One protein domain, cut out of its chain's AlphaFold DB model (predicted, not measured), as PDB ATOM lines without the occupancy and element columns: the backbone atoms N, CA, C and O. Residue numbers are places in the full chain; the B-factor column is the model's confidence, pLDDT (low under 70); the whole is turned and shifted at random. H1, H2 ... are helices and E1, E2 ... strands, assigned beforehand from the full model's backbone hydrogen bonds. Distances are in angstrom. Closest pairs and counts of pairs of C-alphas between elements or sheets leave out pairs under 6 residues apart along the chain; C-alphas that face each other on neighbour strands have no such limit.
ATOM      1  N   TRP A 132     -25.780 -46.437  -3.532       97.81
ATOM      2  CA  TRP A 132     -26.232 -47.582  -4.320       97.81
ATOM      3  C   TRP A 132     -25.133 -48.132  -5.242       97.81
ATOM      4  O   TRP A 132     -25.117 -49.329  -5.485       97.81
ATOM      5  N   GLN A 133     -24.210 -47.298  -5.750       98.56
ATOM      6  CA  GLN A 133     -23.060 -47.739  -6.566       98.56
ATOM      7  C   GLN A 133     -21.907 -48.334  -5.733       98.56
ATOM      8  O   GLN A 133     -21.306 -49.341  -6.122       98.56
ATOM      9  N   LEU A 134     -21.640 -47.787  -4.534       98.50
ATOM     10  CA  LEU A 134     -21.113 -48.587  -3.408       98.50
ATOM     11  C   LEU A 134     -22.134 -49.715  -3.124       98.50
ATOM     12  O   LEU A 134     -23.103 -49.791  -3.819       98.50
ATOM     13  N   GLY A 135     -22.043 -50.669  -2.213       98.00
ATOM     14  CA  GLY A 135     -22.990 -51.811  -2.246       98.00
ATOM     15  C   GLY A 135     -22.774 -52.749  -3.456       98.00
ATOM     16  O   GLY A 135     -22.318 -53.864  -3.230       98.00
ATOM     17  N   HIS A 136     -22.956 -52.308  -4.710       98.19
ATOM     18  CA  HIS A 136     -22.688 -53.084  -5.938       98.19
ATOM     19  C   HIS A 136     -21.210 -53.171  -6.333       98.19
ATOM     20  O   HIS A 136     -20.805 -54.129  -6.984       98.19
ATOM     21  N   ALA A 137     -20.370 -52.207  -5.943       97.81
ATOM     22  CA  ALA A 137     -18.929 -52.307  -6.197       97.81
ATOM     23  C   ALA A 137     -18.279 -53.480  -5.418       97.81
ATOM     24  O   ALA A 137     -18.730 -53.782  -4.308       97.81
ATOM     25  N   PRO A 138     -17.199 -54.106  -5.920       97.06
ATOM     26  CA  PRO A 138     -16.481 -55.149  -5.192       97.06
ATOM     27  C   PRO A 138     -15.727 -54.578  -3.980       97.06
ATOM     28  O   PRO A 138     -15.403 -53.391  -3.932       97.06
ATOM     29  N   ILE A 139     -15.423 -55.429  -2.994       95.50
ATOM     30  CA  ILE A 139     -14.592 -55.050  -1.834       95.50
ATOM     31  C   ILE A 139     -13.114 -54.966  -2.221       95.50
ATOM     32  O   ILE A 139     -12.403 -54.082  -1.746       95.50
ATOM     33  N   HIS A 140     -12.644 -55.887  -3.064       96.25
ATOM     34  CA  HIS A 140     -11.248 -55.993  -3.487       96.25
ATOM     35  C   HIS A 140     -10.996 -55.267  -4.809       96.25
ATOM     36  O   HIS A 140     -11.923 -54.999  -5.566       96.25
ATOM     37  N   THR A 141      -9.728 -54.948  -5.080       98.12
ATOM     38  CA  THR A 141      -9.312 -54.322  -6.341       98.12
ATOM     39  C   THR A 141      -9.585 -55.279  -7.498       98.12
ATOM     40  O   THR A 141      -9.030 -56.376  -7.522       98.12
ATOM     41  N   GLY A 142     -10.411 -54.859  -8.452       97.56
ATOM     42  CA  GLY A 142     -10.648 -55.578  -9.698       97.56
ATOM     43  C   GLY A 142      -9.550 -55.331 -10.731       97.56
ATOM     44  O   GLY A 142      -8.582 -54.593 -10.509       97.56
ATOM     45  N   ARG A 143      -9.704 -55.925 -11.916       98.19
ATOM     46  CA  ARG A 143      -8.681 -55.839 -12.978       98.19
ATOM     47  C   ARG A 143      -8.431 -54.411 -13.461       98.19
ATOM     48  O   ARG A 143      -7.302 -54.112 -13.850       98.19
ATOM     49  N   SER A 144      -9.423 -53.527 -13.397       98.19
ATOM     50  CA  SER A 144      -9.314 -52.098 -13.746       98.19
ATOM     51  C   SER A 144      -8.335 -51.315 -12.855       98.19
ATOM     52  O   SER A 144      -7.886 -50.232 -13.235       98.19
ATOM     53  N   GLY A 145      -7.999 -51.850 -11.675       98.25
ATOM     54  CA  GLY A 145      -7.285 -51.138 -10.617       98.25
ATOM     55  C   GLY A 145      -8.202 -50.417  -9.623       98.25
ATOM     56  O   GLY A 145      -7.690 -49.803  -8.693       98.25
ATOM     57  N   TYR A 146      -9.528 -50.506  -9.782       98.44
ATOM     58  CA  TYR A 146     -10.511 -50.007  -8.817       98.44
ATOM     59  C   TYR A 146     -11.266 -51.143  -8.104       98.44
ATOM     60  O   TYR A 146     -11.363 -52.240  -8.655       98.44
ATOM     61  N   PRO A 147     -11.858 -50.874  -6.922       98.44
ATOM     62  CA  PRO A 147     -11.495 -49.762  -6.038       98.44
ATOM     63  C   PRO A 147     -10.020 -49.859  -5.629       98.44
ATOM     64  O   PRO A 147      -9.409 -50.909  -5.790       98.44
ATOM     65  N   HIS A 148      -9.434 -48.819  -5.048       98.25
ATOM     66  CA  HIS A 148      -8.079 -48.887  -4.475       98.25
ATOM     67  C   HIS A 148      -7.989 -48.092  -3.181       98.25
ATOM     68  O   HIS A 148      -8.933 -47.391  -2.818       98.25
ATOM     69  N   ASP A 149      -6.895 -48.294  -2.451       98.44
ATOM     70  CA  ASP A 149      -6.663 -47.649  -1.165       98.44
ATOM     71  C   ASP A 149      -6.526 -46.132  -1.350       98.44
ATOM     72  O   ASP A 149      -5.776 -45.659  -2.204       98.44
ATOM     73  N   PHE A 150      -7.250 -45.379  -0.523       98.44
ATOM     74  CA  PHE A 150      -7.236 -43.924  -0.510       98.44
ATOM     75  C   PHE A 150      -6.451 -43.425   0.705       98.44
ATOM     76  O   PHE A 150      -6.895 -43.541   1.848       98.44
ATOM     77  N   MET A 151      -5.280 -42.841   0.454       97.06
ATOM     78  CA  MET A 151      -4.326 -42.458   1.504       97.06
ATOM     79  C   MET A 151      -4.607 -41.091   2.151       97.06
ATOM     80  O   MET A 151      -3.940 -40.717   3.111       97.06
ATOM     81  N   ASN A 152      -5.576 -40.326   1.635       97.00
ATOM     82  CA  ASN A 152      -5.937 -38.989   2.121       97.00
ATOM     83  C   ASN A 152      -4.749 -38.010   2.284       97.00
ATOM     84  O   ASN A 152      -4.668 -37.276   3.270       97.00
ATOM     85  N   HIS A 153      -3.831 -37.959   1.310       96.31
ATOM     86  CA  HIS A 153      -2.666 -37.058   1.353       96.31
ATOM     87  C   HIS A 153      -3.037 -35.566   1.440       96.31
ATOM     88  O   HIS A 153      -2.278 -34.775   1.993       96.31
ATOM     89  N   GLN A 154      -4.222 -35.194   0.949       96.50
ATOM     90  CA  GLN A 154      -4.757 -33.830   1.011       96.50
ATOM     91  C   GLN A 154      -5.455 -33.499   2.340       96.50
ATOM     92  O   GLN A 154      -5.932 -32.383   2.513       96.50
ATOM     93  N   LYS A 155      -5.483 -34.443   3.293       96.94
ATOM     94  CA  LYS A 155      -5.999 -34.254   4.656       96.94
ATOM     95  C   LYS A 155      -7.460 -33.787   4.699       96.94
ATOM     96  O   LYS A 155      -7.812 -32.933   5.510       96.94
ATOM     97  N   PHE A 156      -8.325 -34.374   3.869       97.75
ATOM     98  CA  PHE A 156      -9.754 -34.058   3.892       97.75
ATOM     99  C   PHE A 156     -10.355 -34.307   5.283       97.75
ATOM    100  O   PHE A 156     -10.059 -35.344   5.900       97.75
ATOM    101  N   PRO A 157     -11.208 -33.392   5.780       96.81
ATOM    102  CA  PRO A 157     -11.714 -33.410   7.148       96.81
ATOM    103  C   PRO A 157     -12.885 -34.390   7.317       96.81
ATOM    104  O   PRO A 157     -13.974 -34.015   7.747       96.81
ATOM    105  N   PHE A 158     -12.682 -35.673   7.002       96.94
ATOM    106  CA  PHE A 158     -13.742 -36.670   7.149       96.94
ATOM    107  C   PHE A 158     -14.248 -36.781   8.594       96.94
ATOM    108  O   PHE A 158     -13.546 -36.503   9.582       96.94
ATOM    109  N   SER A 159     -15.488 -37.263   8.706       95.88
ATOM    110  CA  SER A 159     -16.151 -37.528   9.980       95.88
ATOM    111  C   SER A 159     -15.327 -38.469  10.869       95.88
ATOM    112  O   SER A 159     -14.506 -39.262  10.400       95.88
ATOM    113  N   LYS A 160     -15.589 -38.442  12.181       96.50
ATOM    114  CA  LYS A 160     -14.901 -39.296  13.167       96.50
ATOM    115  C   LYS A 160     -14.968 -40.793  12.830       96.50
ATOM    116  O   LYS A 160     -14.050 -41.527  13.174       96.50
ATOM    117  N   ARG A 161     -16.030 -41.252  12.151       95.88
ATOM    118  CA  ARG A 161     -16.186 -42.663  11.748       95.88
ATOM    119  C   ARG A 161     -15.209 -43.082  10.645       95.88
ATOM    120  O   ARG A 161     -14.887 -44.261  10.546       95.88
ATOM    121  N   CYS A 162     -14.726 -42.123   9.862       97.69
ATOM    122  CA  CYS A 162     -13.816 -42.328   8.737       97.69
ATOM    123  C   CYS A 162     -12.378 -41.912   9.045       97.69
ATOM    124  O   CYS A 162     -11.429 -42.467   8.496       97.69
ATOM    125  N   ARG A 163     -12.207 -40.940   9.944       94.38
ATOM    126  CA  ARG A 163     -10.902 -40.472  10.401       94.38
ATOM    127  C   ARG A 163     -10.091 -41.632  10.986       94.38
ATOM    128  O   ARG A 163     -10.616 -42.425  11.764       94.38
ATOM    129  N   ASN A 164      -8.809 -41.706  10.628       93.00
ATOM    130  CA  ASN A 164      -7.859 -42.734  11.079       93.00
ATOM    131  C   ASN A 164      -8.265 -44.180  10.732       93.00
ATOM    132  O   ASN A 164      -7.825 -45.125  11.386       93.00
ATOM    133  N   ARG A 165      -9.118 -44.373   9.722       97.00
ATOM    134  CA  ARG A 165      -9.436 -45.692   9.163       97.00
ATOM    135  C   ARG A 165      -8.733 -45.864   7.823       97.00
ATOM    136  O   ARG A 165      -8.463 -44.883   7.137       97.00
ATOM    137  N   ALA A 166      -8.489 -47.112   7.430       98.06
ATOM    138  CA  ALA A 166      -8.148 -47.414   6.047       98.06
ATOM    139  C   ALA A 166      -9.355 -47.078   5.159       98.06
ATOM    140  O   ALA A 166     -10.476 -47.515   5.443       98.06
ATOM    141  N   LEU A 167      -9.129 -46.291   4.110       98.56
ATOM    142  CA  LEU A 167     -10.161 -45.838   3.181       98.56
ATOM    143  C   LEU A 167      -9.913 -46.428   1.794       98.56
ATOM    144  O   LEU A 167      -8.782 -46.763   1.442       98.56
ATOM    145  N   ARG A 168     -10.973 -46.526   0.997       98.62
ATOM    146  CA  ARG A 168     -10.917 -46.843  -0.427       98.62
ATOM    147  C   ARG A 168     -11.699 -45.826  -1.232       98.62
ATOM    148  O   ARG A 168     -12.708 -45.303  -0.755       98.62
ATOM    149  N   GLU A 169     -11.252 -45.612  -2.461       98.75
ATOM    150  CA  GLU A 169     -11.946 -44.798  -3.451       98.75
ATOM    151  C   GLU A 169     -12.601 -45.655  -4.543       98.75
ATOM    152  O   GLU A 169     -12.034 -46.646  -5.020       98.75
ATOM    153  N   TYR A 170     -13.817 -45.260  -4.923       98.75
ATOM    154  CA  TYR A 170     -14.680 -45.951  -5.879       98.75
ATOM    155  C   TYR A 170     -15.134 -44.962  -6.956       98.75
ATOM    156  O   TYR A 170     -15.706 -43.932  -6.594       98.75
ATOM    157  N   PRO A 171     -14.928 -45.234  -8.256       98.75
ATOM    158  CA  PRO A 171     -15.535 -44.442  -9.319       98.75
ATOM    159  C   PRO A 171     -17.056 -44.453  -9.184       98.75
ATOM    160  O   PRO A 171     -17.652 -45.512  -8.974       98.75
ATOM    161  N   ILE A 172     -17.671 -43.279  -9.302       98.62
ATOM    162  CA  ILE A 172     -19.126 -43.130  -9.294       98.62
ATOM    163  C   ILE A 172     -19.580 -42.221 -10.432       98.62
ATOM    164  O   ILE A 172     -18.845 -41.347 -10.890       98.62
ATOM    165  N   PHE A 173     -20.825 -42.403 -10.854       98.00
ATOM    166  CA  PHE A 173     -21.433 -41.642 -11.936       98.00
ATOM    167  C   PHE A 173     -22.675 -40.884 -11.473       98.00
ATOM    168  O   PHE A 173     -23.427 -41.352 -10.618       98.00
ATOM    169  N   GLN A 174     -22.920 -39.726 -12.091       96.44
ATOM    170  CA  GLN A 174     -24.171 -38.984 -11.924       96.44
ATOM    171  C   GLN A 174     -25.363 -39.764 -12.492       96.44
ATOM    172  O   GLN A 174     -26.445 -39.746 -11.910       96.44
ATOM    173  N   GLN A 175     -25.157 -40.470 -13.610       95.44
ATOM    174  CA  GLN A 175     -26.183 -41.304 -14.226       95.44
ATOM    175  C   GLN A 175     -26.698 -42.340 -13.223       95.44
ATOM    176  O   GLN A 175     -25.923 -43.066 -12.591       95.44
ATOM    177  N   HIS A 176     -28.019 -42.406 -13.089       92.56
ATOM    178  CA  HIS A 176     -28.660 -43.334 -12.173       92.56
ATOM    179  C   HIS A 176     -28.389 -44.783 -12.588       92.56
ATOM    180  O   HIS A 176     -28.447 -45.115 -13.772       92.56
ATOM    181  N   HIS A 177     -28.059 -45.626 -11.609       90.44
ATOM    182  CA  HIS A 177     -27.775 -47.054 -11.789       90.44
ATOM    183  C   HIS A 177     -26.635 -47.412 -12.761       90.44
ATOM    184  O   HIS A 177     -26.472 -48.577 -13.122       90.44
ATOM    185  N   LYS A 178     -25.800 -46.448 -13.162       97.25
ATOM    186  CA  LYS A 178     -24.578 -46.747 -13.911       97.25
ATOM    187  C   LYS A 178     -23.515 -47.287 -12.954       97.25
ATOM    188  O   LYS A 178     -23.199 -46.642 -11.960       97.25
ATOM    189  N   LEU A 179     -22.947 -48.446 -13.277       98.19
ATOM    190  CA  LEU A 179     -21.838 -49.056 -12.542       98.19
ATOM    191  C   LEU A 179     -20.533 -48.913 -13.326       98.19
ATOM    192  O   LEU A 179     -20.534 -48.921 -14.556       98.19
ATOM    193  N   TYR A 180     -19.419 -48.795 -12.605       98.56
ATOM    194  CA  TYR A 180     -18.088 -48.897 -13.196       98.56
ATOM    195  C   TYR A 180     -17.728 -50.365 -13.421       98.56
ATOM    196  O   TYR A 180     -17.954 -51.196 -12.539       98.56
ATOM    197  N   ASN A 181     -17.137 -50.695 -14.566       98.31
ATOM    198  CA  ASN A 181     -16.665 -52.047 -14.821       98.31
ATOM    199  C   ASN A 181     -15.311 -52.287 -14.142       98.31
ATOM    200  O   ASN A 181     -14.236 -52.033 -14.691       98.31
ATOM    201  N   TYR A 182     -15.364 -52.805 -12.919       98.25
ATOM    202  CA  TYR A 182     -14.178 -53.031 -12.101       98.25
ATOM    203  C   TYR A 182     -13.213 -54.074 -12.682       98.25
ATOM    204  O   TYR A 182     -12.027 -54.040 -12.345       98.25
ATOM    205  N   ASP A 183     -13.667 -54.925 -13.603       97.56
ATOM    206  CA  ASP A 183     -12.878 -56.008 -14.198       97.56
ATOM    207  C   ASP A 183     -12.452 -55.750 -15.650       97.56
ATOM    208  O   ASP A 183     -11.914 -56.642 -16.324       97.56
ATOM    209  N   SER A 184     -12.616 -54.510 -16.122       97.31
ATOM    210  CA  SER A 184     -12.251 -54.114 -17.479       97.31
ATOM    211  C   SER A 184     -10.731 -54.014 -17.685       97.31
ATOM    212  O   SER A 184      -9.974 -53.506 -16.848       97.31
ATOM    213  N   ARG A 185     -10.279 -54.470 -18.860       95.56
ATOM    214  CA  ARG A 185      -8.964 -54.180 -19.454       95.56
ATOM    215  C   ARG A 185      -9.152 -54.011 -20.975       95.56
ATOM    216  O   ARG A 185      -9.593 -54.975 -21.596       95.56
ATOM    217  N   PRO A 186      -8.820 -52.852 -21.581       95.50
ATOM    218  CA  PRO A 186      -8.262 -51.652 -20.952       95.50
ATOM    219  C   PRO A 186      -9.189 -51.049 -19.885       95.50
ATOM    220  O   PRO A 186     -10.386 -51.332 -19.840       95.50
ATOM    221  N   LYS A 187      -8.592 -50.282 -18.969       97.25
ATOM    222  CA  LYS A 187      -9.312 -49.602 -17.890       97.25
ATOM    223  C   LYS A 187     -10.328 -48.636 -18.509       97.25
ATOM    224  O   LYS A 187      -9.940 -47.807 -19.328       97.25
ATOM    225  N   GLU A 188     -11.595 -48.747 -18.120       97.94
ATOM    226  CA  GLU A 188     -12.629 -47.788 -18.515       97.94
ATOM    227  C   GLU A 188     -12.362 -46.414 -17.894       97.94
ATOM    228  O   GLU A 188     -11.758 -46.322 -16.821       97.94
ATOM    229  N   ASP A 189     -12.845 -45.352 -18.538       97.75
ATOM    230  CA  ASP A 189     -12.799 -44.008 -17.965       97.75
ATOM    231  C   ASP A 189     -13.598 -43.976 -16.641       97.75
ATOM    232  O   ASP A 189     -14.818 -44.166 -16.653       97.75
TER     233      ASP A 189
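This is residues 132 to 189 of the 226 residues of an uncharacterized protein of Trichophyton interdigitale (strain MR816) (UniProt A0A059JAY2). This is a domain of little regular structure: two short strands, E1 and E2, meet only at a point amid long loops, with one short helix, H1, near E2. Residues 156 to 162, in the loop from E1 to E2, stick out at one end. The printed part has 58 residues, of which 13 are in named elements, in the order H1, E1, E2; the class is mixed, helices and strands. It is only just loose, close to compact, with a radius of gyration of the C-alphas of 12.7 A and spans of 33 by 23 by 19 A.

E1, residues 148 to 150, and E2, residues 167 to 171, meet only at a point: the C-alphas of Asp 149 and Arg 168, which face each other, are 4.4 A apart. The closest C-alphas of E2 and H1, residues 132 to 136, are those of Tyr 170 and Leu 134, 7.4 A apart. In H1, 0 of 1 O i to N i+4 pairs and 0 of 2 O i to N i+3 pairs are within hydrogen-bond range.

E2 measures 13.7 A, from C-alpha 167 at (-10.161, -45.838, 3.181) to C-alpha 171 at (-15.535, -44.442, -9.319). E1 measures 6.4 A. H1 measures 6.7 A and begins at C-alpha 132, (-26.232, -47.582, -4.320).

The C-alphas farthest apart, of Lys 160 and Pro 186, are 36.9 A apart. Both links are long, and residues 172 to 189 hold no named element. The printed part has no cut, and no printed residue is under 70 in pLDDT.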